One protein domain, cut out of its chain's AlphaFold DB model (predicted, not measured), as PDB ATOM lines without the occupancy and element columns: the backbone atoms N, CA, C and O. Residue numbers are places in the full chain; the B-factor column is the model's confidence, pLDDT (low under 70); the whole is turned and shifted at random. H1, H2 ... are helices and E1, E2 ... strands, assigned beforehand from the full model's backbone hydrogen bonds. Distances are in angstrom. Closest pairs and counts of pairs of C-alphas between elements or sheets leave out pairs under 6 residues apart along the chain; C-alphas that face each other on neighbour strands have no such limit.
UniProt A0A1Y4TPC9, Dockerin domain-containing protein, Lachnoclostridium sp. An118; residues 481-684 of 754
ATOM      1  N   GLN A 481     280.395 248.429  95.722       92.88
ATOM      2  CA  GLN A 481     281.224 249.542  96.163       92.88
ATOM      3  C   GLN A 481     280.333 250.643  96.737       92.88
ATOM      4  O   GLN A 481     279.470 251.162  96.033       92.88
ATOM      5  N   LEU A 482     280.568 251.015  97.995       91.44
ATOM      6  CA  LEU A 482     279.924 252.170  98.614       91.44
ATOM      7  C   LEU A 482     280.739 253.429  98.332       91.44
ATOM      8  O   LEU A 482     281.959 253.436  98.522       91.44
ATOM      9  N   LEU A 483     280.057 254.471  97.876       88.75
ATOM     10  CA  LEU A 483     280.583 255.810  97.661       88.75
ATOM     11  C   LEU A 483     279.683 256.814  98.378       88.75
ATOM     12  O   LEU A 483     278.462 256.661  98.376       88.75
ATOM     13  N   ASP A 484     280.271 257.872  98.920       82.19
ATOM     14  CA  ASP A 484     279.517 258.990  99.485       82.19
ATOM     15  C   ASP A 484     279.731 260.231  98.618       82.19
ATOM     16  O   ASP A 484     280.832 260.784  98.566       82.19
ATOM     17  N   ILE A 485     278.680 260.690  97.929       79.44
ATOM     18  CA  ILE A 485     278.758 261.893  97.080       79.44
ATOM     19  C   ILE A 485     279.124 263.146  97.894       79.44
ATOM     20  O   ILE A 485     279.649 264.104  97.330       79.44
ATOM     21  N   ARG A 486     278.904 263.075  99.216       70.19
ATOM     22  CA  ARG A 486     279.471 263.786 100.379       70.19
ATOM     23  C   ARG A 486     280.909 264.264 100.317       70.19
ATOM     24  O   ARG A 486     281.269 265.431 100.481       70.19
ATOM     25  N   THR A 487     281.751 263.272 100.144       71.00
ATOM     26  CA  THR A 487     283.137 263.313 100.597       71.00
ATOM     27  C   THR A 487     284.052 262.709  99.545       71.00
ATOM     28  O   THR A 487     285.238 263.031  99.493       71.00
ATOM     29  N   ASP A 488     283.500 261.892  98.648       74.81
ATOM     30  CA  ASP A 488     284.246 261.204  97.620       74.81
ATOM     31  C   ASP A 488     284.254 261.949  96.286       74.81
ATOM     32  O   ASP A 488     283.236 262.436  95.792       74.81
ATOM     33  N   ASN A 489     285.398 261.890  95.601       77.62
ATOM     34  CA  ASN A 489     285.450 262.119  94.161       77.62
ATOM     35  C   ASN A 489     284.855 260.903  93.429       77.62
ATOM     36  O   ASN A 489     285.576 260.002  92.985       77.62
ATOM     37  N   ILE A 490     283.525 260.854  93.337       86.06
ATOM     38  CA  ILE A 490     282.812 259.696  92.787       86.06
ATOM     39  C   ILE A 490     283.194 259.409  91.331       86.06
ATOM     40  O   ILE A 490     283.323 258.243  90.966       86.06
ATOM     41  N   ALA A 491     283.459 260.441  90.518       85.50
ATOM     42  CA  ALA A 491     283.853 260.300  89.115       85.50
ATOM     43  C   ALA A 491     285.228 259.634  88.966       85.50
ATOM     44  O   ALA A 491     285.441 258.816  88.071       85.50
ATOM     45  N   GLU A 492     286.167 259.943  89.861       85.12
ATOM     46  CA  GLU A 492     287.472 259.287  89.902       85.12
ATOM     47  C   GLU A 492     287.377 257.857  90.437       85.12
ATOM     48  O   GLU A 492     287.956 256.941  89.849       85.12
ATOM     49  N   LYS A 493     286.608 257.633  91.508       88.12
ATOM     50  CA  LYS A 493     286.464 256.296  92.094       88.12
ATOM     51  C   LYS A 493     285.846 255.301  91.106       88.12
ATOM     52  O   LYS A 493     286.392 254.205  90.970       88.12
ATOM     53  N   VAL A 494     284.826 255.693  90.329       93.75
ATOM     54  CA  VAL A 494     284.225 254.797  89.316       93.75
ATOM     55  C   VAL A 494     285.172 254.419  88.171       93.75
ATOM     56  O   VAL A 494     285.064 253.337  87.580       93.75
ATOM     57  N   LYS A 495     286.184 255.248  87.872       92.69
ATOM     58  CA  LYS A 495     287.231 254.902  86.888       92.69
ATOM     59  C   LYS A 495     288.078 253.713  87.333       92.69
ATOM     60  O   LYS A 495     288.614 253.021  86.470       92.69
ATOM     61  N   ASN A 496     288.134 253.421  88.629       91.44
ATOM     62  CA  ASN A 496     288.883 252.292  89.182       91.44
ATOM     63  C   ASN A 496     287.999 251.084  89.539       91.44
ATOM     64  O   ASN A 496     288.534 250.025  89.850       91.44
ATOM     65  N   THR A 497     286.676 251.214  89.449       93.69
ATOM     66  CA  THR A 497     285.715 250.124  89.683       93.69
ATOM     67  C   THR A 497     285.786 249.052  88.592       93.69
ATOM     68  O   THR A 497     286.017 249.371  87.421       93.69
ATOM     69  N   GLU A 498     285.599 247.785  88.955       93.81
ATOM     70  CA  GLU A 498     285.541 246.678  87.995       93.81
ATOM     71  C   GLU A 498     284.289 246.766  87.098       93.81
ATOM     72  O   GLU A 498     283.306 247.428  87.421       93.81
ATOM     73  N   GLU A 499     284.348 246.151  85.916       94.88
ATOM     74  CA  GLU A 499     283.225 246.141  84.969       94.88
ATOM     75  C   GLU A 499     282.041 245.348  85.544       94.88
ATOM     76  O   GLU A 499     282.229 244.276  86.120       94.88
ATOM     77  N   GLY A 500     280.822 245.869  85.394       93.38
ATOM     78  CA  GLY A 500     279.601 245.235  85.895       93.38
ATOM     79  C   GLY A 500     279.370 245.329  87.409       93.38
ATOM     80  O   GLY A 500     278.385 244.779  87.897       93.38
ATOM     81  N   THR A 501     280.240 246.002  88.171       95.81
ATOM     82  CA  THR A 501     280.064 246.170  89.624       95.81
ATOM     83  C   THR A 501     278.870 247.069  89.956       95.81
ATOM     84  O   THR A 501     278.587 248.052  89.262       95.81
ATOM     85  N   THR A 502     278.197 246.764  91.068       96.69
ATOM     86  CA  THR A 502     277.195 247.647  91.672       96.69
ATOM     87  C   THR A 502     277.877 248.726  92.508       96.69
ATOM     88  O   THR A 502     278.654 248.430  93.415       96.69
ATOM     89  N   VAL A 503     277.571 249.985  92.221       96.81
ATOM     90  CA  VAL A 503     278.055 251.156  92.947       96.81
ATOM     91  C   VAL A 503     276.872 251.804  93.652       96.81
ATOM     92  O   VAL A 503     275.931 252.249  93.002       96.81
ATOM     93  N   VAL A 504     276.915 251.877  94.975       95.12
ATOM     94  CA  VAL A 504     275.894 252.569  95.766       95.12
ATOM     95  C   VAL A 504     276.427 253.946  96.127       95.12
ATOM     96  O   VAL A 504     277.513 254.053  96.690       95.12
ATOM     97  N   VAL A 505     275.677 254.993  95.789       92.50
ATOM     98  CA  VAL A 505     276.058 256.388  96.017       92.50
ATOM     99  C   VAL A 505     275.126 257.012  97.053       92.50
ATOM    100  O   VAL A 505     274.009 257.422  96.739       92.50
ATOM    101  N   GLN A 506     275.602 257.064  98.296       85.69
ATOM    102  CA  GLN A 506     274.915 257.655  99.448       85.69
ATOM    103  C   GLN A 506     275.115 259.181  99.496       85.69
ATOM    104  O   GLN A 506     275.956 259.714  98.769       85.69
ATOM    105  N   GLY A 507     274.349 259.875 100.349       75.44
ATOM    106  CA  GLY A 507     274.432 261.337 100.531       75.44
ATOM    107  C   GLY A 507     273.685 262.151  99.466       75.44
ATOM    108  O   GLY A 507     274.079 263.263  99.126       75.44
ATOM    109  N   SER A 508     272.666 261.548  98.856       70.75
ATOM    110  CA  SER A 508     271.867 262.082  97.743       70.75
ATOM    111  C   SER A 508     270.403 262.309  98.154       70.75
ATOM    112  O   SER A 508     269.479 262.158  97.355       70.75
ATOM    113  N   LEU A 509     270.184 262.652  99.424       69.81
ATOM    114  CA  LEU A 509     268.860 262.761 100.039       69.81
ATOM    115  C   LEU A 509     268.200 264.109  99.726       69.81
ATOM    116  O   LEU A 509     268.881 265.101  99.449       69.81
ATOM    117  N   MET A 510     266.866 264.148  99.766       63.81
ATOM    118  CA  MET A 510     266.089 265.376  99.529       63.81
ATOM    119  C   MET A 510     266.345 266.443 100.602       63.81
ATOM    120  O   MET A 510     266.590 267.591 100.241       63.81
ATOM    121  N   ASP A 511     266.361 266.052 101.880       56.81
ATOM    122  CA  ASP A 511     266.476 266.967 103.034       56.81
ATOM    123  C   ASP A 511     267.875 267.576 103.198       56.81
ATOM    124  O   ASP A 511     268.062 268.577 103.891       56.81
ATOM    125  N   GLU A 512     268.885 266.992 102.550       54.28
ATOM    126  CA  GLU A 512     270.189 267.625 102.461       54.28
ATOM    127  C   GLU A 512     270.065 268.811 101.489       54.28
ATOM    128  O   GLU A 512     270.089 268.643 100.265       54.28
ATOM    129  N   LEU A 513     269.974 270.024 102.062       39.16
ATOM    130  CA  LEU A 513     270.045 271.355 101.408       39.16
ATOM    131  C   LEU A 513     271.234 271.502 100.426       39.16
ATOM    132  O   LEU A 513     271.355 272.456  99.657       39.16
ATOM    133  N   GLU A 514     272.126 270.524 100.443       45.16
ATOM    134  CA  GLU A 514     273.218 270.288  99.534       45.16
ATOM    135  C   GLU A 514     272.751 269.609  98.230       45.16
ATOM    136  O   GLU A 514     272.607 268.389  98.135       45.16
ATOM    137  N   ILE A 515     272.570 270.381  97.158       48.75
ATOM    138  CA  ILE A 515     272.466 269.806  95.808       48.75
ATOM    139  C   ILE A 515     273.849 269.269  95.400       48.75
ATOM    140  O   ILE A 515     274.845 270.008  95.394       48.75
ATOM    141  N   ARG A 516     273.928 267.971  95.072       59.91
ATOM    142  CA  ARG A 516     275.146 267.298  94.590       59.91
ATOM    143  C   ARG A 516     274.879 266.637  93.238       59.91
ATOM    144  O   ARG A 516     273.968 265.828  93.091       59.91
ATOM    145  N   LEU A 517     275.666 267.033  92.240       70.25
ATOM    146  CA  LEU A 517     275.497 266.638  90.843       70.25
ATOM    147  C   LEU A 517     276.329 265.399  90.515       70.25
ATOM    148  O   LEU A 517     277.534 265.354  90.764       70.25
ATOM    149  N   PHE A 518     275.706 264.434  89.852       85.44
ATOM    150  CA  PHE A 518     276.410 263.387  89.129       85.44
ATOM    151  C   PHE A 518     276.884 263.947  87.787       85.44
ATOM    152  O   PHE A 518     276.076 264.393  86.971       85.44
ATOM    153  N   THR A 519     278.190 263.923  87.536       85.38
ATOM    154  CA  THR A 519     278.762 264.532  86.328       85.38
ATOM    155  C   THR A 519     278.532 263.675  85.082       85.38
ATOM    156  O   THR A 519     278.426 262.446  85.141       85.38
ATOM    157  N   ALA A 520     278.544 264.302  83.906       87.38
ATOM    158  CA  ALA A 520     278.538 263.578  82.639       87.38
ATOM    159  C   ALA A 520     279.738 262.619  82.522       87.38
ATOM    160  O   ALA A 520     279.633 261.567  81.892       87.38
ATOM    161  N   GLU A 521     280.884 262.952  83.126       88.88
ATOM    162  CA  GLU A 521     282.032 262.045  83.186       88.88
ATOM    163  C   GLU A 521     281.707 260.779  83.986       88.88
ATOM    164  O   GLU A 521     281.932 259.677  83.483       88.88
ATOM    165  N   PHE A 522     281.118 260.923  85.176       94.00
ATOM    166  CA  PHE A 522     280.672 259.795  85.991       94.00
ATOM    167  C   PHE A 522     279.744 258.869  85.191       94.00
ATOM    168  O   PHE A 522     280.023 257.676  85.059       94.00
ATOM    169  N   TRP A 523     278.701 259.416  84.557       95.62
ATOM    170  CA  TRP A 523     277.753 258.611  83.777       95.62
ATOM    171  C   TRP A 523     278.357 257.984  82.519       95.62
ATOM    172  O   TRP A 523     277.916 256.912  82.103       95.62
ATOM    173  N   ASN A 524     279.366 258.613  81.905       96.25
ATOM    174  CA  ASN A 524     280.105 257.991  80.806       96.25
ATOM    175  C   ASN A 524     280.845 256.741  81.283       96.25
ATOM    176  O   ASN A 524     280.753 255.712  80.624       96.25
ATOM    177  N   VAL A 525     281.513 256.797  82.438       96.75
ATOM    178  CA  VAL A 525     282.209 255.628  82.998       96.75
ATOM    179  C   VAL A 525     281.217 254.531  83.382       96.75
ATOM    180  O   VAL A 525     281.431 253.372  83.032       96.75
ATOM    181  N   VAL A 526     280.106 254.895  84.032       97.50
ATOM    182  CA  VAL A 526     279.011 253.966  84.373       97.50
ATOM    183  C   VAL A 526     278.503 253.248  83.126       97.50
ATOM    184  O   VAL A 526     278.345 252.031  83.133       97.50
ATOM    185  N   LYS A 527     278.309 253.984  82.029       97.50
ATOM    186  CA  LYS A 527     277.906 253.424  80.740       97.50
ATOM    187  C   LYS A 527     278.978 252.527  80.115       97.50
ATOM    188  O   LYS A 527     278.652 251.452  79.626       97.50
ATOM    189  N   GLU A 528     280.230 252.975  80.068       96.88
ATOM    190  CA  GLU A 528     281.334 252.260  79.410       96.88
ATOM    191  C   GLU A 528     281.667 250.933  80.090       96.88
ATOM    192  O   GLU A 528     282.027 249.978  79.405       96.88
ATOM    193  N   LYS A 529     281.532 250.881  81.417       96.88
ATOM    194  CA  LYS A 529     281.806 249.698  82.238       96.88
ATOM    195  C   LYS A 529     280.557 248.911  82.635       96.88
ATOM    196  O   LYS A 529     280.651 248.024  83.479       96.88
ATOM    197  N   ASP A 530     279.402 249.275  82.083       96.69
ATOM    198  CA  ASP A 530     278.101 248.679  82.405       96.69
ATOM    199  C   ASP A 530     277.849 248.533  83.920       96.69
ATOM    200  O   ASP A 530     277.404 247.497  84.411       96.69
ATOM    201  N   LEU A 531     278.194 249.573  84.686       97.88
ATOM    202  CA  LEU A 531     277.995 249.582  86.137       97.88
ATOM    203  C   LEU A 531     276.503 249.703  86.463       97.88
ATOM    204  O   LEU A 531     275.736 250.322  85.720       97.88
ATOM    205  N   THR A 532     276.101 249.177  87.618       97.88
ATOM    206  CA  THR A 532     274.777 249.457  88.193       97.88
ATOM    207  C   THR A 532     274.935 250.483  89.302       97.88
ATOM    208  O   THR A 532     275.589 250.201  90.299       97.88
ATOM    209  N   VAL A 533     274.354 251.669  89.142       97.75
ATOM    210  CA  VAL A 533     274.376 252.718  90.167       97.75
ATOM    211  C   VAL A 533     273.083 252.674  90.965       97.75
ATOM    212  O   VAL A 533     272.007 252.704  90.369       97.75
ATOM    213  N   ILE A 534     273.187 252.622  92.291       96.38
ATOM    214  CA  ILE A 534     272.061 252.712  93.226       96.38
ATOM    215  C   ILE A 534     272.195 254.009  94.022       96.38
ATOM    216  O   ILE A 534     273.240 254.276  94.606       96.38
ATOM    217  N   VAL A 535     271.133 254.803  94.052       94.31
ATOM    218  CA  VAL A 535     271.022 256.073  94.775       94.31
ATOM    219  C   VAL A 535     269.887 255.910  95.795       94.31
ATOM    220  O   VAL A 535     268.722 256.028  95.406       94.31
ATOM    221  N   PRO A 536     270.183 255.509  97.045       92.69
ATOM    222  CA  PRO A 536     269.172 255.223  98.059       92.69
ATOM    223  C   PRO A 536     268.788 256.462  98.879       92.69
ATOM    224  O   PRO A 536     269.580 257.395  99.009       92.69
ATOM    225  N   ASP A 537     267.604 256.426  99.494       88.06
ATOM    226  CA  ASP A 537     267.289 257.302 100.623       88.06
ATOM    227  C   ASP A 537     268.038 256.868 101.909       88.06
ATOM    228  O   ASP A 537     268.752 255.860 101.921       88.06
ATOM    229  N   GLU A 538     267.892 257.616 103.011       80.38
ATOM    230  CA  GLU A 538     268.673 257.418 104.247       80.38
ATOM    231  C   GLU A 538     268.499 256.006 104.820       80.38
ATOM    232  O   GLU A 538     269.435 255.388 105.328       80.38
ATOM    233  N   LYS A 539     267.280 255.478 104.697       81.12
ATOM    234  CA  LYS A 539     266.862 254.193 105.261       81.12
ATOM    235  C   LYS A 539     266.894 253.071 104.215       81.12
ATOM    236  O   LYS A 539     266.509 251.942 104.526       81.12
ATOM    237  N   ALA A 540     267.332 253.369 102.987       88.06
ATOM    238  CA  ALA A 540     267.180 252.529 101.799       88.06
ATOM    239  C   ALA A 540     265.731 252.046 101.571       88.06
ATOM    240  O   ALA A 540     265.490 250.959 101.047       88.06
ATOM    241  N   ASN A 541     264.744 252.835 101.987       88.56
ATOM    242  CA  ASN A 541     263.327 252.561 101.792       88.56
ATOM    243  C   ASN A 541     262.848 252.950 100.392       88.56
ATOM    244  O   ASN A 541     261.872 252.383  99.901       88.56
ATOM    245  N   ALA A 542     263.540 253.866  99.728       91.19
ATOM    246  CA  ALA A 542     263.435 254.072  98.296       91.19
ATOM    247  C   ALA A 542     264.816 254.197  97.662       91.19
ATOM    248  O   ALA A 542     265.776 254.635  98.290       91.19
ATOM    249  N   GLU A 543     264.915 253.775  96.408       94.62
ATOM    250  CA  GLU A 543     266.162 253.758  95.659       94.62
ATOM    251  C   GLU A 543     265.905 254.123  94.207       94.62
ATOM    252  O   GLU A 543     264.908 253.708  93.605       94.62
ATOM    253  N   ILE A 544     266.854 254.834  93.616       95.56
ATOM    254  CA  ILE A 544     266.942 254.979  92.172       95.56
ATOM    255  C   ILE A 544     268.081 254.109  91.672       95.56
ATOM    256  O   ILE A 544     269.220 254.233  92.108       95.56
ATOM    257  N   VAL A 545     267.771 253.238  90.721       97.12
ATOM    258  CA  VAL A 545     268.727 252.362  90.060       97.12
ATOM    259  C   VAL A 545     268.910 252.805  88.619       97.12
ATOM    260  O   VAL A 545     267.949 252.902  87.852       97.12
ATOM    261  N   VAL A 546     270.160 253.034  88.235       97.50
ATOM    262  CA  VAL A 546     270.569 253.350  86.866       97.50
ATOM    263  C   VAL A 546     271.529 252.274  86.391       97.50
ATOM    264  O   VAL A 546     272.595 252.077  86.970       97.50
ATOM    265  N   LYS A 547     271.173 251.583  85.309       97.12
ATOM    266  CA  LYS A 547     272.054 250.603  84.668       97.12
ATOM    267  C   LYS A 547     272.831 251.268  83.543       97.12
ATOM    268  O   LYS A 547     272.235 251.948  82.706       97.12
ATOM    269  N   GLY A 548     274.142 251.046  83.488       96.12
ATOM    270  CA  GLY A 548     275.022 251.606  82.462       96.12
ATOM    271  C   GLY A 548     274.534 251.337  81.037       96.12
ATOM    272  O   GLY A 548     274.469 252.268  80.228       96.12
ATOM    273  N   ALA A 549     274.092 250.108  80.754       95.50
ATOM    274  CA  ALA A 549     273.500 249.719  79.473       95.50
ATOM    275  C   ALA A 549     272.282 250.559  79.041       95.50
ATOM    276  O   ALA A 549     272.049 250.718  77.838       95.50
ATOM    277  N   ASP A 550     271.523 251.119  79.987       95.31
ATOM    278  CA  ASP A 550     270.315 251.897  79.696       95.31
ATOM    279  C   ASP A 550     270.634 253.368  79.369       95.31
ATOM    280  O   ASP A 550     269.823 254.064  78.746       95.31
ATOM    281  N   ILE A 551     271.838 253.853  79.709       95.56
ATOM    282  CA  ILE A 551     272.236 255.254  79.523       95.56
ATOM    283  C   ILE A 551     272.377 255.583  78.032       95.56
ATOM    284  O   ILE A 551     273.358 255.264  77.349       95.56
ATOM    285  N   LYS A 552     271.410 256.340  77.508       90.56
ATOM    286  CA  LYS A 552     271.425 256.829  76.119       90.56
ATOM    287  C   LYS A 552     272.515 257.884  75.915       90.56
ATOM    288  O   LYS A 552     273.342 257.753  75.008       90.56
ATOM    289  N   LYS A 553     272.550 258.898  76.781       91.44
ATOM    290  CA  LYS A 553     273.478 260.032  76.727       91.44
ATOM    291  C   LYS A 553     273.876 260.428  78.148       91.44
ATOM    292  O   LYS A 553     272.996 260.670  78.962       91.44
ATOM    293  N   ALA A 554     275.176 260.524  78.409       91.44
ATOM    294  CA  ALA A 554     275.677 261.074  79.660       91.44
ATOM    295  C   ALA A 554     275.480 262.596  79.697       91.44
ATOM    296  O   ALA A 554     275.719 263.290  78.699       91.44
ATOM    297  N   VAL A 555     275.024 263.091  80.839       87.06
ATOM    298  CA  VAL A 555     274.725 264.498  81.119       87.06
ATOM    299  C   VAL A 555     275.079 264.780  82.571       87.06
ATOM    300  O   VAL A 555     275.156 263.843  83.358       87.06
ATOM    301  N   ASP A 556     275.285 266.042  82.926       84.06
ATOM    302  CA  ASP A 556     275.292 266.420  84.337       84.06
ATOM    303  C   ASP A 556     273.859 266.299  84.863       84.06
ATOM    304  O   ASP A 556     272.922 266.791  84.228       84.06
ATOM    305  N   LEU A 557     273.691 265.584  85.970       84.31
ATOM    306  CA  LEU A 557     272.395 265.136  86.458       84.31
ATOM    307  C   LEU A 557     272.321 265.279  87.971       84.31
ATOM    308  O   LEU A 557     273.172 264.763  88.691       84.31
ATOM    309  N   GLU A 558     271.262 265.912  88.455       82.62
ATOM    310  CA  GLU A 558     270.832 265.737  89.835       82.62
ATOM    311  C   GLU A 558     269.863 264.561  89.900       82.62
ATOM    312  O   GLU A 558     269.016 264.388  89.012       82.62
ATOM    313  N   LEU A 559     270.009 263.747  90.939       86.12
ATOM    314  CA  LEU A 559     269.165 262.590  91.162       86.12
ATOM    315  C   LEU A 559     269.046 262.336  92.664       86.12
ATOM    316  O   LEU A 559     270.046 262.017  93.305       86.12
ATOM    317  N   LYS A 560     267.837 262.488  93.205       87.31
ATOM    318  CA  LYS A 560     267.530 262.278  94.627       87.31
ATOM    319  C   LYS A 560     266.235 261.497  94.784       87.31
ATOM    320  O   LYS A 560     265.344 261.600  93.936       87.31
ATOM    321  N   VAL A 561     266.117 260.749  95.877       87.62
ATOM    322  CA  VAL A 561     264.896 260.019  96.231       87.62
ATOM    323  C   VAL A 561     264.623 260.100  97.723       87.62
ATOM    324  O   VAL A 561     265.549 260.119  98.529       87.62
ATOM    325  N   GLN A 562     263.345 260.127  98.080       86.50
ATOM    326  CA  GLN A 562     262.894 260.038  99.461       86.50
ATOM    327  C   GLN A 562     261.560 259.308  99.518       86.50
ATOM    328  O   GLN A 562     260.652 259.600  98.737       86.50
ATOM    329  N   ARG A 563     261.438 258.359 100.446       87.50
ATOM    330  CA  ARG A 563     260.148 257.804 100.847       87.50
ATOM    331  C   ARG A 563     259.749 258.407 102.185       87.50
ATOM    332  O   ARG A 563     260.482 258.259 103.161       87.50
ATOM    333  N   GLU A 564     258.572 259.008 102.245       79.44
ATOM    334  CA  GLU A 564     258.005 259.446 103.517       79.44
ATOM    335  C   GLU A 564     257.431 258.259 104.305       79.44
ATOM    336  O   GLU A 564     257.270 257.135 103.800       79.44
ATOM    337  N   ASP A 565     257.106 258.507 105.571       70.81
ATOM    338  CA  ASP A 565     256.413 257.529 106.395       70.81
ATOM    339  C   ASP A 565     254.989 257.253 105.878       70.81
ATOM    340  O   ASP A 565     254.417 257.963 105.044       70.81
ATOM    341  N   ARG A 566     254.413 256.146 106.350       70.50
ATOM    342  CA  ARG A 566     253.065 255.718 105.956       70.50
ATOM    343  C   ARG A 566     252.031 256.750 106.375       70.50
ATOM    344  O   ARG A 566     251.872 257.012 107.564       70.50
ATOM    345  N   HIS A 567     251.244 257.209 105.416       62.25
ATOM    346  CA  HIS A 567     250.116 258.097 105.663       62.25
ATOM    347  C   HIS A 567     248.788 257.341 105.563       62.25
ATOM    348  O   HIS A 567     248.683 256.328 104.863       62.25
ATOM    349  N   ARG A 568     247.761 257.838 106.265       55.12
ATOM    350  CA  ARG A 568     246.365 257.390 106.132       55.12
ATOM    351  C   ARG A 568     245.537 258.507 105.512       55.12
ATOM    352  O   ARG A 568     245.630 259.648 105.952       55.12
ATOM    353  N   TRP A 569     244.670 258.178 104.559       48.34
ATOM    354  CA  TRP A 569     243.618 259.110 104.154       48.34
ATOM    355  C   TRP A 569     242.479 259.142 105.177       48.34
ATOM    356  O   TRP A 569     241.926 258.100 105.538       48.34
ATOM    357  N   TYR A 570     242.082 260.346 105.587       38.00
ATOM    358  CA  TYR A 570     240.896 260.589 106.406       38.00
ATOM    359  C   TYR A 570     239.766 261.141 105.529       38.00
ATOM    360  O   TYR A 570     239.670 262.347 105.326       38.00
ATOM    361  N   ALA A 571     238.885 260.280 105.010       29.25
ATOM    362  CA  ALA A 571     237.607 260.734 104.454       29.25
ATOM    363  C   ALA A 571     236.523 259.635 104.462       29.25
ATOM    364  O   ALA A 571     236.554 258.695 103.682       29.25
ATOM    365  N   GLY A 572     235.502 259.793 105.310       34.88
ATOM    366  CA  GLY A 572     234.098 259.556 104.937       34.88
ATOM    367  C   GLY A 572     233.544 258.162 104.573       34.88
ATOM    368  O   GLY A 572     232.339 258.122 104.351       34.88
ATOM    369  N   THR A 573     234.313 257.060 104.494       30.02
ATOM    370  CA  THR A 573     233.960 255.598 104.589       30.02
ATOM    371  C   THR A 573     234.919 254.739 103.738       30.02
ATOM    372  O   THR A 573     235.363 255.220 102.704       30.02
ATOM    373  N   PRO A 574     235.072 253.424 104.025       38.59
ATOM    374  CA  PRO A 574     235.613 252.835 105.248       38.59
ATOM    375  C   PRO A 574     237.143 253.015 105.328       38.59
ATOM    376  O   PRO A 574     237.835 253.160 104.329       38.59
ATOM    377  N   GLU A 575     237.651 253.005 106.551       43.62
ATOM    378  CA  GLU A 575     239.059 253.160 106.916       43.62
ATOM    379  C   GLU A 575     240.020 252.227 106.142       43.62
ATOM    380  O   GLU A 575     239.715 251.048 105.947       43.62
ATOM    381  N   ASN A 576     241.236 252.737 105.877       44.00
ATOM    382  CA  ASN A 576     242.505 252.002 105.677       44.00
ATOM    383  C   ASN A 576     243.119 251.882 104.271       44.00
ATOM    384  O   ASN A 576     243.821 250.905 104.018       44.00
ATOM    385  N   ASP A 577     243.023 252.894 103.407       53.22
ATOM    386  CA  ASP A 577     244.023 253.005 102.335       53.22
ATOM    387  C   ASP A 577     245.258 253.738 102.877       53.22
ATOM    388  O   ASP A 577     245.357 254.966 102.876       53.22
ATOM    389  N   ILE A 578     246.183 252.944 103.425       59.03
ATOM    390  CA  ILE A 578     247.544 253.386 103.729       59.03
ATOM    391  C   ILE A 578     248.288 253.576 102.406       59.03
ATOM    392  O   ILE A 578     248.120 252.783 101.474       59.03
ATOM    393  N   TYR A 579     249.144 254.587 102.326       70.88
ATOM    394  CA  TYR A 579     250.038 254.776 101.186       70.88
ATOM    395  C   TYR A 579     251.445 255.186 101.612       70.88
ATOM    396  O   TYR A 579     251.660 255.703 102.710       70.88
ATOM    397  N   TYR A 580     252.396 254.960 100.705       75.75
ATOM    398  CA  TYR A 580     253.751 255.504 100.789       75.75
ATOM    399  C   TYR A 580     253.910 256.653  99.790       75.75
ATOM    400  O   TYR A 580     253.844 256.382  98.581       75.75
ATOM    401  N   PRO A 581     254.118 257.897 100.255       79.00
ATOM    402  CA  PRO A 581     254.627 258.977  99.422       79.00
ATOM    403  C   PRO A 581     256.074 258.691  99.031       79.00
ATOM    404  O   PRO A 581     256.890 258.272  99.855       79.00
ATOM    405  N   VAL A 582     256.388 258.894  97.757       85.38
ATOM    406  CA  VAL A 582     257.746 258.775  97.223       85.38
ATOM    407  C   VAL A 582     258.029 259.967  96.338       85.38
ATOM    408  O   VAL A 582     257.314 260.198  95.365       85.38
ATOM    409  N   HIS A 583     259.108 260.675  96.631       85.19
ATOM    410  CA  HIS A 583     259.552 261.841  95.889       85.19
ATOM    411  C   HIS A 583     260.844 261.518  95.155       85.19
ATOM    412  O   HIS A 583     261.772 260.951  95.731       85.19
ATOM    413  N   VAL A 584     260.910 261.880  93.876       86.75
ATOM    414  CA  VAL A 584     262.121 261.791  93.057       86.75
ATOM    415  C   VAL A 584     262.425 263.169  92.488       86.75
ATOM    416  O   VAL A 584     261.610 263.701  91.733       86.75
ATOM    417  N   ALA A 585     263.588 263.732  92.819       84.12
ATOM    418  CA  ALA A 585     264.076 264.962  92.197       84.12
ATOM    419  C   ALA A 585     265.080 264.643  91.096       84.12
ATOM    420  O   ALA A 585     265.974 263.808  91.268       84.12
ATOM    421  N   THR A 586     264.946 265.328  89.961       85.19
ATOM    422  CA  THR A 586     265.951 265.279  88.904       85.19
ATOM    423  C   THR A 586     265.977 266.525  88.028       85.19
ATOM    424  O   THR A 586     264.940 267.120  87.732       85.19
ATOM    425  N   THR A 587     267.162 266.891  87.539       82.81
ATOM    426  CA  THR A 587     267.341 267.991  86.575       82.81
ATOM    427  C   THR A 587     267.108 267.573  85.121       82.81
ATOM    428  O   THR A 587     266.873 268.431  84.270       82.81
ATOM    429  N   ASP A 588     267.100 266.269  84.814       86.06
ATOM    430  CA  ASP A 588     266.771 265.739  83.484       86.06
ATOM    431  C   ASP A 588     265.761 264.591  83.596       86.06
ATOM    432  O   ASP A 588     266.103 263.412  83.683       86.06
ATOM    433  N   ALA A 589     264.477 264.941  83.514       87.50
ATOM    434  CA  ALA A 589     263.377 263.983  83.545       87.50
ATOM    435  C   ALA A 589     263.370 262.995  82.360       87.50
ATOM    436  O   ALA A 589     262.546 262.084  82.341       87.50
ATOM    437  N   SER A 590     264.244 263.151  81.361       90.81
ATOM    438  CA  SER A 590     264.404 262.186  80.268       90.81
ATOM    439  C   SER A 590     265.402 261.068  80.584       90.81
ATOM    440  O   SER A 590     265.488 260.087  79.833       90.81
ATOM    441  N   PHE A 591     266.157 261.211  81.679       92.69
ATOM    442  CA  PHE A 591     267.207 260.280  82.057       92.69
ATOM    443  C   PHE A 591     266.611 258.931  82.499       92.69
ATOM    444  O   PHE A 591     265.671 258.908  83.294       92.69
ATOM    445  N   PRO A 592     267.098 257.795  81.965       95.19
ATOM    446  CA  PRO A 592     266.522 256.484  82.244       95.19
ATOM    447  C   PRO A 592     266.816 256.053  83.680       95.19
ATOM    448  O   PRO A 592     267.975 256.020  84.094       95.19
ATOM    449  N   ILE A 593     265.767 255.684  84.413       95.69
ATOM    450  CA  ILE A 593     265.870 255.272  85.814       95.69
ATOM    451  C   ILE A 593     264.927 254.108  86.119       95.69
ATOM    452  O   ILE A 593     263.889 253.939  85.480       95.69
ATOM    453  N   THR A 594     265.259 253.324  87.135       95.69
ATOM    454  CA  THR A 594     264.337 252.402  87.802       95.69
ATOM    455  C   THR A 594     264.152 252.866  89.236       95.69
ATOM    456  O   THR A 594     265.133 253.074  89.936       95.69
ATOM    457  N   VAL A 595     262.912 253.031  89.680       93.69
ATOM    458  CA  VAL A 595     262.603 253.375  91.072       93.69
ATOM    459  C   VAL A 595     262.243 252.093  91.813       93.69
ATOM    460  O   VAL A 595     261.394 251.326  91.346       93.69
ATOM    461  N   ARG A 596     262.895 251.854  92.950       94.00
ATOM    462  CA  ARG A 596     262.630 250.732  93.855       94.00
ATOM    463  C   ARG A 596     262.083 251.277  95.161       94.00
ATOM    464  O   ARG A 596     262.657 252.204  95.714       94.00
ATOM    465  N   ILE A 597     260.979 250.722  95.651       91.25
ATOM    466  CA  ILE A 597     260.316 251.199  96.873       91.25
ATOM    467  C   ILE A 597     260.117 250.017  97.809       91.25
ATOM    468  O   ILE A 597     259.414 249.072  97.463       91.25
ATOM    469  N   ARG A 598     260.731 250.051  98.986       88.75
ATOM    470  CA  ARG A 598     260.632 248.984  99.976       88.75
ATOM    471  C   ARG A 598     259.230 248.939 100.562       88.75
ATOM    472  O   ARG A 598     258.703 249.958 101.016       88.75
ATOM    473  N   ILE A 599     258.639 247.748 100.560       85.06
ATOM    474  CA  ILE A 599     257.286 247.516 101.059       85.06
ATOM    475  C   ILE A 599     257.357 246.686 102.336       85.06
ATOM    476  O   ILE A 599     257.884 245.575 102.347       85.06
ATOM    477  N   GLU A 600     256.798 247.218 103.419       78.62
ATOM    478  CA  GLU A 600     256.782 246.525 104.705       78.62
ATOM    479  C   GLU A 600     255.753 245.389 104.725       78.62
ATOM    480  O   GLU A 600     254.689 245.451 104.104       78.62
ATOM    481  N   GLN A 601     256.045 244.347 105.499       74.06
ATOM    482  CA  GLN A 601     255.219 243.141 105.534       74.06
ATOM    483  C   GLN A 601     253.814 243.394 106.099       74.06
ATOM    484  O   GLN A 601     252.843 242.827 105.604       74.06
ATOM    485  N   ASP A 602     253.679 244.312 107.057       68.19
ATOM    486  CA  ASP A 602     252.375 244.716 107.593       68.19
ATOM    487  C   ASP A 602     251.519 245.445 106.555       68.19
ATOM    488  O   ASP A 602     250.297 245.303 106.555       68.19
ATOM    489  N   PHE A 603     252.147 246.186 105.638       74.44
ATOM    490  CA  PHE A 603     251.441 246.809 104.523       74.44
ATOM    491  C   PHE A 603     250.930 245.746 103.544       74.44
ATOM    492  O   PHE A 603     249.772 245.788 103.134       74.44
ATOM    493  N   LEU A 604     251.750 244.736 103.233       74.69
ATOM    494  CA  LEU A 604     251.325 243.601 102.406       74.69
ATOM    495  C   LEU A 604     250.189 242.802 103.050       74.69
ATOM    496  O   LEU A 604     249.235 242.442 102.364       74.69
ATOM    497  N   HIS A 605     250.248 242.562 104.362       71.00
ATOM    498  CA  HIS A 605     249.164 241.902 105.090       71.00
ATOM    499  C   HIS A 605     247.845 242.677 104.996       71.00
ATOM    500  O   HIS A 605     246.794 242.059 104.829       71.00
ATOM    501  N   GLN A 606     247.895 244.009 105.060       65.94
ATOM    502  CA  GLN A 606     246.716 244.864 104.893       65.94
ATOM    503  C   GLN A 606     246.189 244.862 103.456       65.94
ATOM    504  O   GLN A 606     244.979 244.813 103.247       65.94
ATOM    505  N   CYS A 607     247.083 244.856 102.464       66.75
ATOM    506  CA  CYS A 607     246.699 244.765 101.055       66.75
ATOM    507  C   CYS A 607     246.007 243.429 100.728       66.75
ATOM    508  O   CYS A 607     245.173 243.366  99.820       66.75
ATOM    509  N   GLY A 608     246.334 242.360 101.462       70.62
ATOM    510  CA  GLY A 608     245.816 241.020 101.219       70.62
ATOM    511  C   GLY A 608     246.221 240.512  99.834       70.62
ATOM    512  O   GLY A 608     247.392 240.526  99.471       70.62
ATOM    513  N   GLU A 609     245.242 240.073  99.042       69.50
ATOM    514  CA  GLU A 609     245.454 239.596  97.662       69.50
ATOM    515  C   GLU A 609     245.427 240.731  96.620       69.50
ATOM    516  O   GLU A 609     245.553 240.474  95.418       69.50
ATOM    517  N   ASN A 610     245.213 241.984  97.039       70.00
ATOM    518  CA  ASN A 610     245.145 243.097  96.101       70.00
ATOM    519  C   ASN A 610     246.550 243.414  95.568       70.00
ATOM    520  O   ASN A 610     247.473 243.625  96.359       70.00
ATOM    521  N   PRO A 611     246.735 243.475  94.238       71.81
ATOM    522  CA  PRO A 611     248.021 243.848  93.676       71.81
ATOM    523  C   PRO A 611     248.368 245.295  94.022       71.81
ATOM    524  O   PRO A 611     247.482 246.121  94.236       71.81
ATOM    525  N   LEU A 612     249.658 245.620  94.030       82.62
ATOM    526  CA  LEU A 612     250.109 246.986  94.270       82.62
ATOM    527  C   LEU A 612     250.061 247.809  92.984       82.62
ATOM    528  O   LEU A 612     250.317 247.306  91.885       82.62
ATOM    529  N   ARG A 613     249.793 249.103  93.138       82.00
ATOM    530  CA  ARG A 613     249.854 250.094  92.064       82.00
ATOM    531  C   ARG A 613     250.650 251.314  92.503       82.00
ATOM    532  O   ARG A 613     250.743 251.613  93.692       82.00
ATOM    533  N   ILE A 614     251.177 252.034  91.522       82.38
ATOM    534  CA  ILE A 614     251.774 253.353  91.705       82.38
ATOM    535  C   ILE A 614     250.955 254.386  90.939       82.38
ATOM    536  O   ILE A 614     250.626 254.209  89.760       82.38
ATOM    537  N   SER A 615     250.607 255.456  91.636       78.75
ATOM    538  CA  SER A 615     249.827 256.574  91.113       78.75
ATOM    539  C   SER A 615     250.524 257.889  91.443       78.75
ATOM    540  O   SER A 615     251.429 257.920  92.268       78.75
ATOM    541  N   ARG A 616     250.111 258.978  90.807       74.38
ATOM    542  CA  ARG A 616     250.531 260.347  91.149       74.38
ATOM    543  C   ARG A 616     249.326 261.187  91.536       74.38
ATOM    544  O   ARG A 616     248.220 260.853  91.125       74.38
ATOM    545  N   VAL A 617     249.562 262.307  92.207       61.03
ATOM    546  CA  VAL A 617     248.540 263.325  92.491       61.03
ATOM    547  C   VAL A 617     248.894 264.625  91.777       61.03
ATOM    548  O   VAL A 617     250.070 264.969  91.650       61.03
ATOM    549  N   TYR A 618     247.874 265.352  91.325       55.44
ATOM    550  CA  TYR A 618     248.001 266.768  91.002       55.44
ATOM    551  C   TYR A 618     247.870 267.604  92.276       55.44
ATOM    552  O   TYR A 618     246.788 267.690  92.847       55.44
ATOM    553  N   TRP A 619     248.970 268.208  92.716       46.06
ATOM    554  CA  TRP A 619     248.939 269.200  93.786       46.06
ATOM    555  C   TRP A 619     248.376 270.503  93.211       46.06
ATOM    556  O   TRP A 619     248.993 271.119  92.342       46.06
ATOM    557  N   GLU A 620     247.181 270.893  93.648       38.38
ATOM    558  CA  GLU A 620     246.564 272.178  93.312       38.38
ATOM    559  C   GLU A 620     246.461 273.008  94.609       38.38
ATOM    560  O   GLU A 620     245.426 273.028  95.275       38.38
ATOM    561  N   GLY A 621     247.578 273.641  95.002       43.44
ATOM    562  CA  GLY A 621     247.729 274.364  96.279       43.44
ATOM    563  C   GLY A 621     247.961 273.447  97.491       43.44
ATOM    564  O   GLY A 621     248.316 272.282  97.319       43.44
ATOM    565  N   ASP A 622     247.713 273.952  98.705       38.56
ATOM    566  CA  ASP A 622     247.981 273.273  99.996       38.56
ATOM    567  C   ASP A 622     246.962 272.180 100.381       38.56
ATOM    568  O   ASP A 622     246.816 271.801 101.543       38.56
ATOM    569  N   LYS A 623     246.188 271.664  99.422       42.22
ATOM    570  CA  LYS A 623     245.163 270.652  99.708       42.22
ATOM    571  C   LYS A 623     245.767 269.253  99.799       42.22
ATOM    572  O   LYS A 623     246.434 268.798  98.873       42.22
ATOM    573  N   VAL A 624     245.422 268.534 100.870       47.06
ATOM    574  CA  VAL A 624     245.743 267.109 101.032       47.06
ATOM    575  C   VAL A 624     245.094 266.300  99.894       47.06
ATOM    576  O   VAL A 624     243.876 266.388  99.713       47.06
ATOM    577  N   PRO A 625     245.871 265.498  99.144       50.47
ATOM    578  CA  PRO A 625     245.370 264.651  98.067       50.47
ATOM    579  C   PRO A 625     244.218 263.733  98.471       50.47
ATOM    580  O   PRO A 625     244.342 263.002  99.456       50.47
ATOM    581  N   MET A 626     243.148 263.672  97.672       55.44
ATOM    582  CA  MET A 626     242.127 262.629  97.811       55.44
ATOM    583  C   MET A 626     242.371 261.464  96.841       55.44
ATOM    584  O   MET A 626     243.050 261.601  95.825       55.44
ATOM    585  N   GLN A 627     241.802 260.291  97.145       55.84
ATOM    586  CA  GLN A 627     241.954 259.086  96.315       55.84
ATOM    587  C   GLN A 627     241.508 259.291  94.862       55.84
ATOM    588  O   GLN A 627     242.125 258.740  93.948       55.84
ATOM    589  N   ASP A 628     240.468 260.095  94.652       57.34
ATOM    590  CA  ASP A 628     239.915 260.389  93.329       57.34
ATOM    591  C   ASP A 628     240.832 261.291  92.477       57.34
ATOM    592  O   ASP A 628     240.690 261.323  91.254       57.34
ATOM    593  N   ASP A 629     241.822 261.951  93.091       60.88
ATOM    594  CA  ASP A 629     242.818 262.788  92.406       60.88
ATOM    595  C   ASP A 629     244.015 261.970  91.884       60.88
ATOM    596  O   ASP A 629     244.901 262.499  91.198       60.88
ATOM    597  N   LEU A 630     244.057 260.666  92.191       68.19
ATOM    598  CA  LEU A 630     245.126 259.782  91.754       68.19
ATOM    599  C   LEU A 630     245.045 259.460  90.262       68.19
ATOM    600  O   LEU A 630     244.119 258.810  89.774       68.19
ATOM    601  N   VAL A 631     246.119 259.780  89.544       72.75
ATOM    602  CA  VAL A 631     246.346 259.282  88.189       72.75
ATOM    603  C   VAL A 631     247.239 258.054  88.239       72.75
ATOM    604  O   VAL A 631     248.408 258.127  88.620       72.75
ATOM    605  N   LEU A 632     246.689 256.921  87.809       77.06
ATOM    606  CA  LEU A 632     247.409 255.657  87.716       77.06
ATOM    607  C   LEU A 632     248.595 255.766  86.747       77.06
ATOM    608  O   LEU A 632     248.417 256.097  85.575       77.06
ATOM    609  N   ILE A 633     249.791 255.420  87.223       80.62
ATOM    610  CA  ILE A 633     250.995 255.295  86.389       80.62
ATOM    611  C   ILE A 633     251.188 253.836  85.984       80.62
ATOM    612  O   ILE A 633     251.384 253.532  84.806       80.62
ATOM    613  N   LYS A 634     251.136 252.917  86.955       82.00
ATOM    614  CA  LYS A 634     251.316 251.483  86.706       82.00
ATOM    615  C   LYS A 634     250.585 250.645  87.747       82.00
ATOM    616  O   LYS A 634     250.556 250.994  88.922       82.00
ATOM    617  N   ASP A 635     250.020 249.532  87.300       83.19
ATOM    618  CA  ASP A 635     249.201 248.618  88.100       83.19
ATOM    619  C   ASP A 635     249.744 247.183  88.031       83.19
ATOM    620  O   ASP A 635     250.592 246.869  87.188       83.19
ATOM    621  N   ASN A 636     249.220 246.303  88.884       80.25
ATOM    622  CA  ASN A 636     249.575 244.888  88.967       80.25
ATOM    623  C   ASN A 636     251.062 244.652  89.255       80.25
ATOM    624  O   ASN A 636     251.678 243.715  88.738       80.25
ATOM    625  N   LEU A 637     251.635 245.523  90.083       84.62
ATOM    626  CA  LEU A 637     253.015 245.440  90.522       84.62
ATOM    627  C   LEU A 637     253.164 244.386  91.621       84.62
ATOM    628  O   LEU A 637     252.259 244.146  92.424       84.62
ATOM    629  N   LYS A 638     254.331 243.746  91.633       82.94
ATOM    630  CA  LYS A 638     254.705 242.729  92.614       82.94
ATOM    631  C   LYS A 638     255.951 243.172  93.350       82.94
ATOM    632  O   LYS A 638     256.821 243.805  92.755       82.94
ATOM    633  N   VAL A 639     256.015 242.794  94.617       86.38
ATOM    634  CA  VAL A 639     257.213 242.952  95.430       86.38
ATOM    635  C   VAL A 639     258.209 241.860  95.040       86.38
ATOM    636  O   VAL A 639     257.823 240.705  94.841       86.38
ATOM    637  N   THR A 640     259.462 242.248  94.852       86.81
ATOM    638  CA  THR A 640     260.602 241.369  94.602       86.81
ATOM    639  C   THR A 640     260.947 240.562  95.855       86.81
ATOM    640  O   THR A 640     260.509 240.885  96.959       86.81
ATOM    641  N   ASP A 641     261.748 239.507  95.704       82.19
ATOM    642  CA  ASP A 641     262.111 238.625  96.826       82.19
ATOM    643  C   ASP A 641     262.885 239.356  97.941       82.19
ATOM    644  O   ASP A 641     262.842 238.943  99.097       82.19
ATOM    645  N   ASP A 642     263.558 240.461  97.614       80.38
ATOM    646  CA  ASP A 642     264.267 241.334  98.556       80.38
ATOM    647  C   ASP A 642     263.402 242.479  99.126       80.38
ATOM    648  O   ASP A 642     263.901 243.345  99.847       80.38
ATOM    649  N   GLY A 643     262.089 242.462  98.867       85.25
ATOM    650  CA  GLY A 643     261.116 243.329  99.535       85.25
ATOM    651  C   GLY A 643     260.844 244.671  98.851       85.25
ATOM    652  O   GLY A 643     260.228 245.542  99.468       85.25
ATOM    653  N   TYR A 644     261.256 244.855  97.592       90.31
ATOM    654  CA  TYR A 644     261.051 246.100  96.849       90.31
ATOM    655  C   TYR A 644     259.964 245.989  95.781       90.31
ATOM    656  O   TYR A 644     259.810 244.996  95.081       90.31
ATOM    657  N   LEU A 645     259.220 247.066  95.596       90.69
ATOM    658  CA  LEU A 645     258.422 247.312  94.411       90.69
ATOM    659  C   LEU A 645     259.313 247.951  93.344       90.69
ATOM    660  O   LEU A 645     259.845 249.030  93.580       90.69
ATOM    661  N   GLU A 646     259.463 247.325  92.177       92.06
ATOM    662  CA  GLU A 646     260.332 247.829  91.103       92.06
ATOM    663  C   GLU A 646     259.537 248.443  89.940       92.06
ATOM    664  O   GLU A 646     258.679 247.795  89.323       92.06
ATOM    665  N   ILE A 647     259.853 249.691  89.583       90.50
ATOM    666  CA  ILE A 647     259.244 250.399  88.453       90.50
ATOM    667  C   ILE A 647     260.324 250.961  87.528       90.50
ATOM    668  O   ILE A 647     261.031 251.905  87.862       90.50
ATOM    669  N   ASN A 648     260.411 250.398  86.325       91.88
ATOM    670  CA  ASN A 648     261.330 250.860  85.288       91.88
ATOM    671  C   ASN A 648     260.726 252.002  84.447       91.88
ATOM    672  O   ASN A 648     259.637 251.841  83.883       91.88
ATOM    673  N   PHE A 649     261.478 253.095  84.304       92.12
ATOM    674  CA  PHE A 649     261.209 254.256  83.457       92.12
ATOM    675  C   PHE A 649     262.311 254.406  82.382       92.12
ATOM    676  O   PHE A 649     263.225 255.225  82.511       92.12
ATOM    677  N   PRO A 650     262.234 253.663  81.259       90.44
ATOM    678  CA  PRO A 650     263.290 253.635  80.232       90.44
ATOM    679  C   PRO A 650     263.440 254.946  79.434       90.44
ATOM    680  O   PRO A 650     264.415 255.148  78.700       90.44
ATOM    681  N   ASN A 651     262.452 255.834  79.538       89.19
ATOM    682  CA  ASN A 651     262.473 257.183  78.979       89.19
ATOM    683  C   ASN A 651     262.490 258.245  80.090       89.19
ATOM    684  O   ASN A 651     262.121 259.381  79.823       89.19
ATOM    685  N   GLY A 652     262.858 257.887  81.319       88.94
ATOM    686  CA  GLY A 652     262.773 258.782  82.466       88.94
ATOM    687  C   GLY A 652     261.339 259.139  82.866       88.94
ATOM    688  O   GLY A 652     260.364 258.532  82.412       88.94
ATOM    689  N   LEU A 653     261.218 260.121  83.754       87.56
ATOM    690  CA  LEU A 653     259.973 260.541  84.399       87.56
ATOM    691  C   LEU A 653     259.126 261.525  83.580       87.56
ATOM    692  O   LEU A 653     257.978 261.789  83.929       87.56
ATOM    693  N   GLN A 654     259.633 262.031  82.460       80.44
ATOM    694  CA  GLN A 654     258.963 263.025  81.608       80.44
ATOM    695  C   GLN A 654     257.571 262.618  81.088       80.44
ATOM    696  O   GLN A 654     256.742 263.474  80.797       80.44
ATOM    697  N   GLU A 655     257.302 261.316  80.953       73.19
ATOM    698  CA  GLU A 655     256.000 260.795  80.511       73.19
ATOM    699  C   GLU A 655     255.036 260.560  81.685       73.19
ATOM    700  O   GLU A 655     253.870 260.229  81.475       73.19
ATOM    701  N   THR A 656     255.507 260.719  82.926       67.56
ATOM    702  CA  THR A 656     254.728 260.379  84.118       67.56
ATOM    703  C   THR A 656     253.810 261.503  84.573       67.56
ATOM    704  O   THR A 656     252.832 261.197  85.239       67.56
ATOM    705  N   GLY A 657     254.027 262.769  84.191       62.41
ATOM    706  CA  GLY A 657     253.150 263.859  84.620       62.41
ATOM    707  C   GLY A 657     253.741 265.266  84.572       62.41
ATOM    708  O   GLY A 657     254.765 265.498  83.939       62.41
ATOM    709  N   ILE A 658     253.064 266.204  85.246       57.75
ATOM    710  CA  ILE A 658     253.568 267.562  85.504       57.75
ATOM    711  C   ILE A 658     254.404 267.489  86.785       57.75
ATOM    712  O   ILE A 658     253.866 267.106  87.821       57.75
ATOM    713  N   ALA A 659     255.691 267.820  86.704       59.16
ATOM    714  CA  ALA A 659     256.534 267.994  87.880       59.16
ATOM    715  C   ALA A 659     256.177 269.301  88.592       59.16
ATOM    716  O   ALA A 659     255.955 270.323  87.932       59.16
ATOM    717  N   THR A 660     256.185 269.293  89.922       53.56
ATOM    718  CA  THR A 660     256.355 270.537  90.667       53.56
ATOM    719  C   THR A 660     257.786 270.989  90.416       53.56
ATOM    720  O   THR A 660     258.753 270.287  90.720       53.56
ATOM    721  N   LYS A 661     257.929 272.144  89.764       49.66
ATOM    722  CA  LYS A 661     259.220 272.818  89.748       49.66
ATOM    723  C   LYS A 661     259.451 273.306  91.163       49.66
ATOM    724  O   LYS A 661     258.618 274.054  91.673       49.66
ATOM    725  N   THR A 662     260.569 272.934  91.758       45.97
ATOM    726  CA  THR A 662     261.139 273.792  92.787       45.97
ATOM    727  C   THR A 662     261.414 275.123  92.083       45.97
ATOM    728  O   THR A 662     262.086 275.153  91.046       45.97
ATOM    729  N   LEU A 663     260.742 276.189  92.520       33.97
ATOM    730  CA  LEU A 663     260.918 277.532  91.975       33.97
ATOM    731  C   LEU A 663     262.297 278.042  92.401       33.97
ATOM    732  O   LEU A 663     262.417 278.834  93.322       33.97
ATOM    733  N   ASP A 664     263.335 277.600  91.698       40.56
ATOM    734  CA  ASP A 664     264.613 278.303  91.656       40.56
ATOM    735  C   ASP A 664     264.467 279.432  90.623       40.56
ATOM    736  O   ASP A 664     264.937 279.339  89.483       40.56
ATOM    737  N   GLU A 665     263.710 280.478  90.972       27.52
ATOM    738  CA  GLU A 665     263.599 281.688  90.151       27.52
ATOM    739  C   GLU A 665     264.889 282.511  90.262       27.52
ATOM    740  O   GLU A 665     264.971 283.497  90.979       27.52
ATOM    741  N   GLY A 666     265.919 282.090  89.525       29.34
ATOM    742  CA  GLY A 666     267.104 282.889  89.217       29.34
ATOM    743  C   GLY A 666     267.175 283.141  87.713       29.34
ATOM    744  O   GLY A 666     267.305 282.211  86.907       29.34
ATOM    745  N   THR A 667     267.030 284.398  87.306       28.44
ATOM    746  CA  THR A 667     267.000 284.799  85.898       28.44
ATOM    747  C   THR A 667     268.401 284.702  85.276       28.44
ATOM    748  O   THR A 667     269.362 285.256  85.784       28.44
ATOM    749  N   THR A 668     268.473 284.072  84.098       31.09
ATOM    750  CA  THR A 668     269.599 284.006  83.136       31.09
ATOM    751  C   THR A 668     270.727 282.980  83.375       31.09
ATOM    752  O   THR A 668     271.456 283.005  84.351       31.09
ATOM    753  N   GLY A 669     270.916 282.085  82.385       31.36
ATOM    754  CA  GLY A 669     272.170 281.330  82.198       31.36
ATOM    755  C   GLY A 669     272.199 279.852  82.619       31.36
ATOM    756  O   GLY A 669     273.115 279.447  83.316       31.36
ATOM    757  N   LYS A 670     271.262 279.006  82.149       34.03
ATOM    758  CA  LYS A 670     271.213 277.546  82.433       34.03
ATOM    759  C   LYS A 670     271.369 277.206  83.929       34.03
ATOM    760  O   LYS A 670     272.225 276.407  84.303       34.03
ATOM    761  N   SER A 671     270.487 277.759  84.757       37.91
ATOM    762  CA  SER A 671     270.156 277.124  86.031       37.91
ATOM    763  C   SER A 671     269.531 275.749  85.738       37.91
ATOM    764  O   SER A 671     268.629 275.635  84.899       37.91
ATOM    765  N   LEU A 672     270.076 274.685  86.327       47.66
ATOM    766  CA  LEU A 672     269.473 273.355  86.287       47.66
ATOM    767  C   LEU A 672     268.346 273.344  87.329       47.66
ATOM    768  O   LEU A 672     268.563 272.919  88.452       47.66
ATOM    769  N   THR A 673     267.156 273.838  86.975       56.16
ATOM    770  CA  THR A 673     265.989 273.761  87.870       56.16
ATOM    771  C   THR A 673     265.611 272.294  88.067       56.16
ATOM    772  O   THR A 673     265.203 271.634  87.100       56.16
ATOM    773  N   SER A 674     265.753 271.784  89.288       66.50
ATOM    774  CA  SER A 674     265.336 270.425  89.623       66.50
ATOM    775  C   SER A 674     263.814 270.285  89.540       66.50
ATOM    776  O   SER A 674     263.050 271.195  89.864       66.50
ATOM    777  N   GLN A 675     263.361 269.144  89.033       75.31
ATOM    778  CA  GLN A 675     261.950 268.787  88.942       75.31
ATOM    779  C   GLN A 675     261.655 267.694  89.959       75.31
ATOM    780  O   GLN A 675     262.328 266.663  89.941       75.31
ATOM    781  N   VAL A 676     260.635 267.896  90.792       76.62
ATOM    782  CA  VAL A 676     260.191 266.896  91.767       76.62
ATOM    783  C   VAL A 676     258.971 266.156  91.228       76.62
ATOM    784  O   VAL A 676     257.978 266.752  90.803       76.62
ATOM    785  N   PHE A 677     259.055 264.829  91.243       80.31
ATOM    786  CA  PHE A 677     257.976 263.917  90.888       80.31
ATOM    787  C   PHE A 677     257.536 263.155  92.133       80.31
ATOM    788  O   PHE A 677     258.335 262.437  92.733       80.31
ATOM    789  N   SER A 678     256.261 263.297  92.495       81.12
ATOM    790  CA  SER A 678     255.672 262.659  93.675       81.12
ATOM    791  C   SER A 678     254.761 261.500  93.274       81.12
ATOM    792  O   SER A 678     253.875 261.642  92.423       81.12
ATOM    793  N   PHE A 679     254.960 260.355  93.916       82.19
ATOM    794  CA  PHE A 679     254.235 259.117  93.678       82.19
ATOM    795  C   PHE A 679     253.614 258.570  94.961       82.19
ATOM    796  O   PHE A 679     254.103 258.807  96.057       82.19
ATOM    797  N   PHE A 680     252.567 257.770  94.789       80.19
ATOM    798  CA  PHE A 680     251.839 257.088  95.847       80.19
ATOM    799  C   PHE A 680     251.771 255.597  95.539       80.19
ATOM    800  O   PHE A 680     251.236 255.197  94.497       80.19
ATOM    801  N   VAL A 681     252.278 254.770  96.452       82.38
ATOM    802  CA  VAL A 681     252.070 253.316  96.410       82.38
ATOM    803  C   VAL A 681     250.796 252.976  97.168       82.38
ATOM    804  O   VAL A 681     250.693 253.275  98.353       82.38
ATOM    805  N   THR A 682     249.835 252.343  96.492       75.75
ATOM    806  CA  THR A 682     248.536 251.954  97.070       75.75
ATOM    807  C   THR A 682     248.171 250.515  96.697       75.75
ATOM    808  O   THR A 682     248.643 250.012  95.668       75.75
ATOM    809  N   PRO A 683     247.316 249.833  97.480       71.12
ATOM    810  CA  PRO A 683     246.634 248.638  97.004       71.12
ATOM    811  C   PRO A 683     245.723 248.987  95.819       71.12
ATOM    812  O   PRO A 683     245.089 250.044  95.765       71.12
ATOM    813  N   SER A 684     245.636 248.085  94.847       61.81
ATOM    814  CA  SER A 684     244.622 248.148  93.803       61.81
ATOM    815  C   SER A 684     243.266 247.890  94.446       61.81
ATOM    816  O   SER A 684     242.886 246.736  94.659       61.81
TER     817      SER A 684
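What this domain is: This is residues 481 to 684 of the 754 residues of the protein "Dockerin domain-containing protein" of Lachnoclostridium sp. An118 (UniProt A0A1Y4TPC9). Two strongly twisted sheets are partly face to face as a sandwich, their strands crossed at 69 degrees. At one end, the six-stranded sheet carries H1 and H2, side by side near E1 to E4; at the other end, the five-stranded sheet runs out to E8 and E9, with H3 packed near the ends of E6 and E11. Long loops leave this core, among them residues 564 to 577 and 650 to 674. The printed part has 204 residues, under half of them in named elements, and its class is mixed, in the order E1, H1, E2, H2, E3, E4, E5, E6, E7, H3, E8, E9, E10, E11; the larger sheet is mixed in order E1, E2, E3, E4, E7, E10, and the other is all antiparallel in order E5, E6, E11, E8, E9. The whole is compact, with a radius of gyration of the C-alphas of 17.6 A and spans of 56 by 45 by 28 A.

How they stand to each other: The largest sheet runs, strand beside strand, through E1, residues 481 to 484, E2, 502 to 506, E3, 532 to 536, E4, 542 to 547, E7, 593 to 598, and E10, 644 to 649. E1 and E2 are parallel, with N 483 and O 504 at 2.8 A, as are E2 and E3, with N 503 and O 532 at 2.8 A, all within hydrogen-bond range. E3 and E4 form a hairpin, with N 533 and O 546 at 2.8 A. E4 and E7 are antiparallel, with N 543 and O 596 at 2.8 A, and so are E7 and E10, with N 645 and O 597 at 2.7 A. H1, residues 490 to 496, and H2, residues 520 to 528, each only graze this sheet. They touch, with the C-alphas of Ala 491 and Phe 522 closest at 4.5 A, at a shallow tilt of 31 degrees, the same way. E1, H1, E2 and E2, H2, E3 are strand-helix-strand units, parallel neighbours with a helix between, each with a right-handed crossover. The second sheet holds E5, residues 559 to 563, E6, 578 to 586, E11, 675 to 683, E8, 612 to 617, and E9, 630 to 637. E5 and E6 form a hairpin, with N 583 and O 562 at 2.8 A; E6 and E11 have N 582 and O 679 at 2.8 A; E11 and E8 have N 680 and O 615 at 2.8 A; and the hairpin E8 and E9 has N 631 and O 616 at 2.8 A. E9 bends by 69 degrees at residue 633. Between the sheets, the closest C-alphas of E4 and E5 are those of Ala 542 and Arg 563, 5.6 A apart. H3, residues 601 to 607, is on the second sheet, with the C-alphas of Cys 607 and Pro 683 closest at 5.6 A. Every O i to N i+4 pair is within hydrogen-bond range in H2 and H3; H1 has 1 of 3, beside 3 of 4 O i to N i+3 pairs.

Where its parts are: E1 begins at C-alpha 481, (281.224, 249.542, 96.163), and E11 ends at C-alpha 683, (246.634, 248.638, 97.004). From first to last C-alpha, E11 is 26.6 A long, E6 26.5 A, E4 16.5 A and H2 12.1 A.

The domain as a whole: The C-alphas farthest apart, of Asn 496 and Gly 572, are 57.5 A apart. The printed part has no cut. The links E2 to H2, E4 to E5, E5 to E6, E8 to E9 and E10 to E11 are long. The mean pLDDT of the printed part is 75.9, and 58 residues are under 70, among them 509 to 516, 567 to 578, 617 to 630 and 656 to 674.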